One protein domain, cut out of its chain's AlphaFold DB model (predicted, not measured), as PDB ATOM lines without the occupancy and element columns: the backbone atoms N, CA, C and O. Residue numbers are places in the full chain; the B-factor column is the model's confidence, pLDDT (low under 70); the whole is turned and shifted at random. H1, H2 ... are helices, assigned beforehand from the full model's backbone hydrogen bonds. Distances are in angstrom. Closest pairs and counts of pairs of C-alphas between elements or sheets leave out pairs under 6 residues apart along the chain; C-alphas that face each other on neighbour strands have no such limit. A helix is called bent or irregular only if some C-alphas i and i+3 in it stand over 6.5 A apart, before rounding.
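This is residues 33 to 95 of the 147 residues of the protein "EamA domain-containing protein" of Micavibrio sp. TMED27 (UniProt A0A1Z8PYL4). Three helices frame a flat, open triangle: long H1 and H3 draw near each other toward the first and last printed residues, and short H2 joins their other ends. The printed part has 63 residues with three named helices, in that order, and no named strand: all helix. It is loose, with a radius of gyration of the C-alphas of 14.8 A, spanning 45 by 27 by 14 A.

Start at H1, residues 33 to 52; its residues 47 to 51 alone only just touch H2, residues 55 to 62, only at the corner, with 3 pairs of C-alphas within 8 A, closest Ser 50 and Phe 56 at 4.9 A, about perpendicular at 85 degrees. Then H3, residues 65 to 94, is close to but not clearly touching H1, closest C-alphas Leu 35 and Leu 86 at 7.6 A, a steep tilt of 40 degrees, opposite ways. O i to N i+4 pairs are within hydrogen-bond range throughout H2, 14 of 16 in H1 and 24 of 26 in H3.

Find C-alpha 33 at (-12.157, -33.064, 360.542); H1 runs 29.5 A. H2 follows, 10.4 A. Irregular H3, with C-alphas 66 and 69 8.7 A apart, runs 42.5 A to C-alpha 94 at (-25.351, -30.883, 368.595).

The printed part has no cut, both links are tight, and residue 65 is under 70 in pLDDT.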
ATOM      1  N   VAL A  33     -13.606 -33.185 360.317       97.81
ATOM      2  CA  VAL A  33     -12.157 -33.064 360.542       97.81
ATOM      3  C   VAL A  33     -11.687 -34.103 361.554       97.81
ATOM      4  O   VAL A  33     -10.677 -34.768 361.328       97.81
ATOM      5  N   PHE A  34     -12.441 -34.298 362.637       97.62
ATOM      6  CA  PHE A  34     -12.156 -35.348 363.612       97.62
ATOM      7  C   PHE A  34     -12.180 -36.745 362.977       97.62
ATOM      8  O   PHE A  34     -11.259 -37.533 363.187       97.62
ATOM      9  N   LEU A  35     -13.177 -37.032 362.139       97.88
ATOM     10  CA  LEU A  35     -13.281 -38.300 361.417       97.88
ATOM     11  C   LEU A  35     -12.137 -38.519 360.426       97.88
ATOM     12  O   LEU A  35     -11.638 -39.637 360.308       97.88
ATOM     13  N   LEU A  36     -11.666 -37.466 359.753       98.19
ATOM     14  CA  LEU A  36     -10.476 -37.555 358.905       98.19
ATOM     15  C   LEU A  36      -9.235 -37.943 359.718       98.19
ATOM     16  O   LEU A  36      -8.494 -38.835 359.303       98.19
ATOM     17  N   LEU A  37      -9.028 -37.333 360.890       97.50
ATOM     18  CA  LEU A  37      -7.929 -37.704 361.793       97.50
ATOM     19  C   LEU A  37      -8.063 -39.150 362.279       97.50
ATOM     20  O   LEU A  37      -7.077 -39.887 362.289       97.50
ATOM     21  N   LEU A  38      -9.281 -39.575 362.622       96.88
ATOM     22  CA  LEU A  38      -9.573 -40.953 363.007       96.88
ATOM     23  C   LEU A  38      -9.200 -41.935 361.889       96.88
ATOM     24  O   LEU A  38      -8.549 -42.937 362.168       96.88
ATOM     25  N   CYS A  39      -9.533 -41.634 360.631       97.25
ATOM     26  CA  CYS A  39      -9.156 -42.449 359.471       97.25
ATOM     27  C   CYS A  39      -7.638 -42.494 359.239       97.25
ATOM     28  O   CYS A  39      -7.093 -43.558 358.947       97.25
ATOM     29  N   ILE A  40      -6.941 -41.363 359.393       98.06
ATOM     30  CA  ILE A  40      -5.475 -41.296 359.255       98.06
ATOM     31  C   ILE A  40      -4.788 -42.180 360.301       98.06
ATOM     32  O   ILE A  40      -3.797 -42.836 359.988       98.06
ATOM     33  N   ILE A  41      -5.308 -42.214 361.531       97.62
ATOM     34  CA  ILE A  41      -4.757 -43.028 362.622       97.62
ATOM     35  C   ILE A  41      -5.150 -44.503 362.473       97.62
ATOM     36  O   ILE A  41      -4.325 -45.387 362.702       97.62
ATOM     37  N   SER A  42      -6.397 -44.792 362.096       96.69
ATOM     38  CA  SER A  42      -6.911 -46.163 362.042       96.69
ATOM     39  C   SER A  42      -6.327 -46.966 360.882       96.69
ATOM     40  O   SER A  42      -6.034 -48.149 361.056       96.69
ATOM     41  N   LEU A  43      -6.075 -46.330 359.732       96.81
ATOM     42  CA  LEU A  43      -5.524 -46.985 358.545       96.81
ATOM     43  C   LEU A  43      -4.211 -47.747 358.818       96.81
ATOM     44  O   LEU A  43      -4.185 -48.949 358.553       96.81
ATOM     45  N   PRO A  44      -3.129 -47.135 359.347       97.50
ATOM     46  CA  PRO A  44      -1.885 -47.858 359.608       97.50
ATOM     47  C   PRO A  44      -2.045 -48.937 360.683       97.50
ATOM     48  O   PRO A  44      -1.394 -49.979 360.592       97.50
ATOM     49  N   ILE A  45      -2.920 -48.733 361.674       97.62
ATOM     50  CA  ILE A  45      -3.194 -49.730 362.717       97.62
ATOM     51  C   ILE A  45      -3.839 -50.969 362.088       97.62
ATOM     52  O   ILE A  45      -3.309 -52.073 362.219       97.62
ATOM     53  N   TYR A  46      -4.940 -50.795 361.356       96.44
ATOM     54  CA  TYR A  46      -5.641 -51.903 360.706       96.44
ATOM     55  C   TYR A  46      -4.788 -52.571 359.629       96.44
ATOM     56  O   TYR A  46      -4.750 -53.799 359.570       96.44
ATOM     57  N   ALA A  47      -4.036 -51.792 358.844       95.81
ATOM     58  CA  ALA A  47      -3.085 -52.332 357.880       95.81
ATOM     59  C   ALA A  47      -2.050 -53.230 358.573       95.81
ATOM     60  O   ALA A  47      -1.872 -54.376 358.164       95.81
ATOM     61  N   THR A  48      -1.443 -52.766 359.669       96.94
ATOM     62  CA  THR A  48      -0.449 -53.543 360.427       96.94
ATOM     63  C   THR A  48      -1.033 -54.861 360.930       96.94
ATOM     64  O   THR A  48      -0.462 -55.915 360.663       96.94
ATOM     65  N   PHE A  49      -2.192 -54.835 361.596       96.62
ATOM     66  CA  PHE A  49      -2.823 -56.064 362.093       96.62
ATOM     67  C   PHE A  49      -3.187 -57.033 360.962       96.62
ATOM     68  O   PHE A  49      -2.888 -58.219 361.080       96.62
ATOM     69  N   SER A  50      -3.734 -56.529 359.852       95.88
ATOM     70  CA  SER A  50      -4.119 -57.363 358.701       95.88
ATOM     71  C   SER A  50      -2.932 -58.001 357.967       95.88
ATOM     72  O   SER A  50      -3.067 -59.036 357.314       95.88
ATOM     73  N   VAL A  51      -1.750 -57.383 358.040       96.38
ATOM     74  CA  VAL A  51      -0.518 -57.956 357.486       96.38
ATOM     75  C   VAL A  51       0.060 -58.993 358.447       96.38
ATOM     76  O   VAL A  51       0.455 -60.071 358.006       96.38
ATOM     77  N   LEU A  52       0.079 -58.701 359.751       96.56
ATOM     78  CA  LEU A  52       0.624 -59.602 360.773       96.56
ATOM     79  C   LEU A  52      -0.167 -60.907 360.912       96.56
ATOM     80  O   LEU A  52       0.430 -61.952 361.162       96.56
ATOM     81  N   ASP A  53      -1.488 -60.870 360.737       94.25
ATOM     82  CA  ASP A  53      -2.340 -62.065 360.773       94.25
ATOM     83  C   ASP A  53      -2.486 -62.763 359.403       94.25
ATOM     84  O   ASP A  53      -3.194 -63.767 359.281       94.25
ATOM     85  N   GLY A  54      -1.816 -62.242 358.366       93.44
ATOM     86  CA  GLY A  54      -1.839 -62.768 357.001       93.44
ATOM     87  C   GLY A  54      -3.184 -62.618 356.280       93.44
ATOM     88  O   GLY A  54      -3.374 -63.193 355.206       93.44
ATOM     89  N   SER A  55      -4.139 -61.871 356.839       93.31
ATOM     90  CA  SER A  55      -5.477 -61.724 356.267       93.31
ATOM     91  C   SER A  55      -5.542 -60.731 355.110       93.31
ATOM     92  O   SER A  55      -6.469 -60.839 354.307       93.31
ATOM     93  N   PHE A  56      -4.587 -59.802 354.989       92.44
ATOM     94  CA  PHE A  56      -4.638 -58.707 354.017       92.44
ATOM     95  C   PHE A  56      -4.747 -59.202 352.570       92.44
ATOM     96  O   PHE A  56      -5.771 -58.987 351.923       92.44
ATOM     97  N   LEU A  57      -3.729 -59.919 352.075       91.06
ATOM     98  CA  LEU A  57      -3.703 -60.410 350.690       91.06
ATOM     99  C   LEU A  57      -4.875 -61.351 350.406       91.06
ATOM    100  O   LEU A  57      -5.582 -61.168 349.420       91.06
ATOM    101  N   ARG A  58      -5.154 -62.271 351.337       90.94
ATOM    102  CA  ARG A  58      -6.298 -63.185 351.250       90.94
ATOM    103  C   ARG A  58      -7.622 -62.432 351.093       90.94
ATOM    104  O   ARG A  58      -8.471 -62.837 350.310       90.94
ATOM    105  N   SER A  59      -7.819 -61.345 351.835       91.25
ATOM    106  CA  SER A  59      -9.064 -60.569 351.782       91.25
ATOM    107  C   SER A  59      -9.175 -59.754 350.496       91.25
ATOM    108  O   SER A  59     -10.266 -59.643 349.948       91.25
ATOM    109  N   ILE A  60      -8.064 -59.232 349.971       88.88
ATOM    110  CA  ILE A  60      -8.045 -58.550 348.669       88.88
ATOM    111  C   ILE A  60      -8.339 -59.530 347.526       88.88
ATOM    112  O   ILE A  60      -9.125 -59.209 346.639       88.88
ATOM    113  N   GLU A  61      -7.785 -60.743 347.568       89.19
ATOM    114  CA  GLU A  61      -8.089 -61.803 346.596       89.19
ATOM    115  C   GLU A  61      -9.571 -62.201 346.624       89.19
ATOM    116  O   GLU A  61     -10.182 -62.389 345.569       89.19
ATOM    117  N   LEU A  62     -10.193 -62.250 347.808       88.62
ATOM    118  CA  LEU A  62     -11.636 -62.478 347.942       88.62
ATOM    119  C   LEU A  62     -12.479 -61.371 347.298       88.62
ATOM    120  O   LEU A  62     -13.605 -61.639 346.890       88.62
ATOM    121  N   LEU A  63     -11.953 -60.150 347.184       87.88
ATOM    122  CA  LEU A  63     -12.619 -59.009 346.546       87.88
ATOM    123  C   LEU A  63     -12.254 -58.854 345.058       87.88
ATOM    124  O   LEU A  63     -12.641 -57.865 344.435       87.88
ATOM    125  N   SER A  64     -11.520 -59.812 344.482       81.12
ATOM    126  CA  SER A  64     -11.151 -59.819 343.063       81.12
ATOM    127  C   SER A  64     -12.367 -59.907 342.127       81.12
ATOM    128  O   SER A  64     -13.501 -60.147 342.550       81.12
ATOM    129  N   ALA A  65     -12.128 -59.702 340.826       65.69
ATOM    130  CA  ALA A  65     -13.170 -59.627 339.798       65.69
ATOM    131  C   ALA A  65     -14.112 -60.849 339.773       65.69
ATOM    132  O   ALA A  65     -15.302 -60.690 339.493       65.69
ATOM    133  N   ASP A  66     -13.619 -62.030 340.149       76.38
ATOM    134  CA  ASP A  66     -14.406 -63.268 340.209       76.38
ATOM    135  C   ASP A  66     -15.509 -63.225 341.285       76.38
ATOM    136  O   ASP A  66     -16.518 -63.921 341.185       76.38
ATOM    137  N   ASN A  67     -15.373 -62.340 342.280       82.56
ATOM    138  CA  ASN A  67     -16.318 -62.125 343.376       82.56
ATOM    139  C   ASN A  67     -16.887 -60.696 343.383       82.56
ATOM    140  O   ASN A  67     -17.140 -60.114 344.440       82.56
ATOM    141  N   PHE A  68     -17.155 -60.128 342.203       80.50
ATOM    142  CA  PHE A  68     -17.639 -58.748 342.036       80.50
ATOM    143  C   PHE A  68     -18.804 -58.358 342.968       80.50
ATOM    144  O   PHE A  68     -18.833 -57.252 343.507       80.50
ATOM    145  N   LYS A  69     -19.754 -59.273 343.223       89.25
ATOM    146  CA  LYS A  69     -20.873 -59.036 344.157       89.25
ATOM    147  C   LYS A  69     -20.407 -58.810 345.599       89.25
ATOM    148  O   LYS A  69     -20.954 -57.944 346.275       89.25
ATOM    149  N   LEU A  70     -19.410 -59.566 346.063       90.38
ATOM    150  CA  LEU A  70     -18.831 -59.400 347.397       90.38
ATOM    151  C   LEU A  70     -18.104 -58.056 347.507       90.38
ATOM    152  O   LEU A  70     -18.256 -57.373 348.517       90.38
ATOM    153  N   GLY A  71     -17.408 -57.645 346.441       90.31
ATOM    154  CA  GLY A  71     -16.811 -56.314 346.316       90.31
ATOM    155  C   GLY A  71     -17.819 -55.188 346.553       90.31
ATOM    156  O   GLY A  71     -17.600 -54.326 347.404       90.31
ATOM    157  N   TRP A  72     -18.970 -55.230 345.875       90.31
ATOM    158  CA  TRP A  72     -20.031 -54.232 346.063       90.31
ATOM    159  C   TRP A  72     -20.694 -54.283 347.434       90.31
ATOM    160  O   TRP A  72     -20.997 -53.230 347.991       90.31
ATOM    161  N   LEU A  73     -20.913 -55.477 347.991       92.50
ATOM    162  CA  LEU A  73     -21.441 -55.613 349.351       92.50
ATOM    163  C   LEU A  73     -20.477 -55.015 350.379       92.50
ATOM    164  O   LEU A  73     -20.914 -54.290 351.271       92.50
ATOM    165  N   CYS A  74     -19.176 -55.270 350.228       93.75
ATOM    166  CA  CYS A  74     -18.136 -54.698 351.077       93.75
ATOM    167  C   CYS A  74     -18.101 -53.170 350.957       93.75
ATOM    168  O   CYS A  74     -18.186 -52.478 351.969       93.75
ATOM    169  N   LEU A  75     -18.069 -52.634 349.731       92.62
ATOM    170  CA  LEU A  75     -18.083 -51.190 349.497       92.62
ATOM    171  C   LEU A  75     -19.345 -50.532 350.076       92.62
ATOM    172  O   LEU A  75     -19.249 -49.519 350.765       92.62
ATOM    173  N   GLY A  76     -20.517 -51.124 349.839       94.62
ATOM    174  CA  GLY A  76     -21.785 -50.643 350.383       94.62
ATOM    175  C   GLY A  76     -21.793 -50.627 351.912       94.62
ATOM    176  O   GLY A  76     -22.186 -49.626 352.508       94.62
ATOM    177  N   ALA A  77     -21.294 -51.689 352.552       94.94
ATOM    178  CA  ALA A  77     -21.162 -51.747 354.005       94.94
ATOM    179  C   ALA A  77     -20.224 -50.650 354.531       94.94
ATOM    180  O   ALA A  77     -20.610 -49.905 355.430       94.94
ATOM    181  N   CYS A  78     -19.035 -50.490 353.937       95.69
ATOM    182  CA  CYS A  78     -18.088 -49.434 354.303       95.69
ATOM    183  C   CYS A  78     -18.722 -48.039 354.204       95.69
ATOM    184  O   CYS A  78     -18.589 -47.243 355.131       95.69
ATOM    185  N   MET A  79     -19.464 -47.754 353.130       96.44
ATOM    186  CA  MET A  79     -20.160 -46.473 352.958       96.44
ATOM    187  C   MET A  79     -21.217 -46.231 354.043       96.44
ATOM    188  O   MET A  79     -21.294 -45.130 354.585       96.44
ATOM    189  N   ILE A  80     -22.001 -47.252 354.406       96.62
ATOM    190  CA  ILE A  80     -22.993 -47.150 355.487       96.62
ATOM    191  C   ILE A  80     -22.305 -46.885 356.833       96.62
ATOM    192  O   ILE A  80     -22.766 -46.030 357.586       96.62
ATOM    193  N   PHE A  81     -21.179 -47.547 357.122       96.44
ATOM    194  CA  PHE A  81     -20.404 -47.286 358.341       96.44
ATOM    195  C   PHE A  81     -19.816 -45.872 358.379       96.44
ATOM    196  O   PHE A  81     -19.819 -45.248 359.440       96.44
ATOM    197  N   VAL A  82     -19.347 -45.343 357.246       97.25
ATOM    198  CA  VAL A  82     -18.869 -43.953 357.151       97.25
ATOM    199  C   VAL A  82     -20.000 -42.969 357.453       97.25
ATOM    200  O   VAL A  82     -19.807 -42.046 358.243       97.25
ATOM    201  N   LEU A  83     -21.192 -43.186 356.890       97.50
ATOM    202  CA  LEU A  83     -22.363 -42.348 357.167       97.50
ATOM    203  C   LEU A  83     -22.823 -42.457 358.626       97.50
ATOM    204  O   LEU A  83     -23.140 -41.441 359.238       97.50
ATOM    205  N   GLY A  84     -22.814 -43.663 359.197       97.50
ATOM    206  CA  GLY A  84     -23.126 -43.881 360.610       97.50
ATOM    207  C   GLY A  84     -22.187 -43.100 361.531       97.50
ATOM    208  O   GLY A  84     -22.655 -42.385 362.411       97.50
ATOM    209  N   ASN A  85     -20.877 -43.158 361.262       97.38
ATOM    210  CA  ASN A  85     -19.875 -42.367 361.980       97.38
ATOM    211  C   ASN A  85     -20.142 -40.861 361.848       97.38
ATOM    212  O   ASN A  85     -20.142 -40.148 362.846       97.38
ATOM    213  N   LEU A  86     -20.417 -40.370 360.636       97.88
ATOM    214  CA  LEU A  86     -20.745 -38.959 360.438       97.88
ATOM    215  C   LEU A  86     -21.944 -38.538 361.297       97.88
ATOM    216  O   LEU A  86     -21.851 -37.566 362.037       97.88
ATOM    217  N   PHE A  87     -23.042 -39.290 361.250       98.12
ATOM    218  CA  PHE A  87     -24.261 -38.930 361.970       98.12
ATOM    219  C   PHE A  87     -24.112 -38.984 363.485       98.12
ATOM    220  O   PHE A  87     -24.649 -38.103 364.154       98.12
ATOM    221  N   ILE A  88     -23.383 -39.959 364.037       97.75
ATOM    222  CA  ILE A  88     -23.197 -40.005 365.488       97.75
ATOM    223  C   ILE A  88     -22.340 -38.835 365.976       97.75
ATOM    224  O   ILE A  88     -22.741 -38.163 366.919       97.75
ATOM    225  N   PHE A  89     -21.222 -38.507 365.319       97.88
ATOM    226  CA  PHE A  89     -20.388 -37.385 365.772       97.88
ATOM    227  C   PHE A  89     -21.051 -36.023 365.542       97.88
ATOM    228  O   PHE A  89     -20.893 -35.130 366.375       97.88
ATOM    229  N   GLU A  90     -21.852 -35.869 364.484       97.75
ATOM    230  CA  GLU A  90     -22.725 -34.700 364.325       97.75
ATOM    231  C   GLU A  90     -23.745 -34.618 365.473       97.75
ATOM    232  O   GLU A  90     -23.848 -33.582 366.127       97.75
ATOM    233  N   ALA A  91     -24.434 -35.715 365.808       97.50
ATOM    234  CA  ALA A  91     -25.381 -35.750 366.926       97.50
ATOM    235  C   ALA A  91     -24.724 -35.413 368.278       97.50
ATOM    236  O   ALA A  91     -25.305 -34.670 369.070       97.50
ATOM    237  N   ILE A  92     -23.507 -35.910 368.520       97.31
ATOM    238  CA  ILE A  92     -22.707 -35.574 369.706       97.31
ATOM    239  C   ILE A  92     -22.409 -34.074 369.736       97.31
ATOM    240  O   ILE A  92     -22.600 -33.447 370.771       97.31
ATOM    241  N   SER A  93     -21.991 -33.487 368.609       96.75
ATOM    242  CA  SER A  93     -21.681 -32.052 368.532       96.75
ATOM    243  C   SER A  93     -22.894 -31.141 368.751       96.75
ATOM    244  O   SER A  93     -22.736 -30.010 369.207       96.75
ATOM    245  N   LEU A  94     -24.100 -31.626 368.438       95.75
ATOM    246  CA  LEU A  94     -25.351 -30.883 368.595       95.75
ATOM    247  C   LEU A  94     -25.928 -30.951 370.014       95.75
ATOM    248  O   LEU A  94     -26.699 -30.065 370.387       95.75
ATOM    249  N   LYS A  95     -25.616 -32.001 370.782       93.69
ATOM    250  CA  LYS A  95     -26.182 -32.210 372.120       93.69
ATOM    251  C   LYS A  95     -25.123 -32.648 373.135       93.69
ATOM    252  O   LYS A  95     -24.582 -31.800 373.836       93.69
TER     253      LYS A  95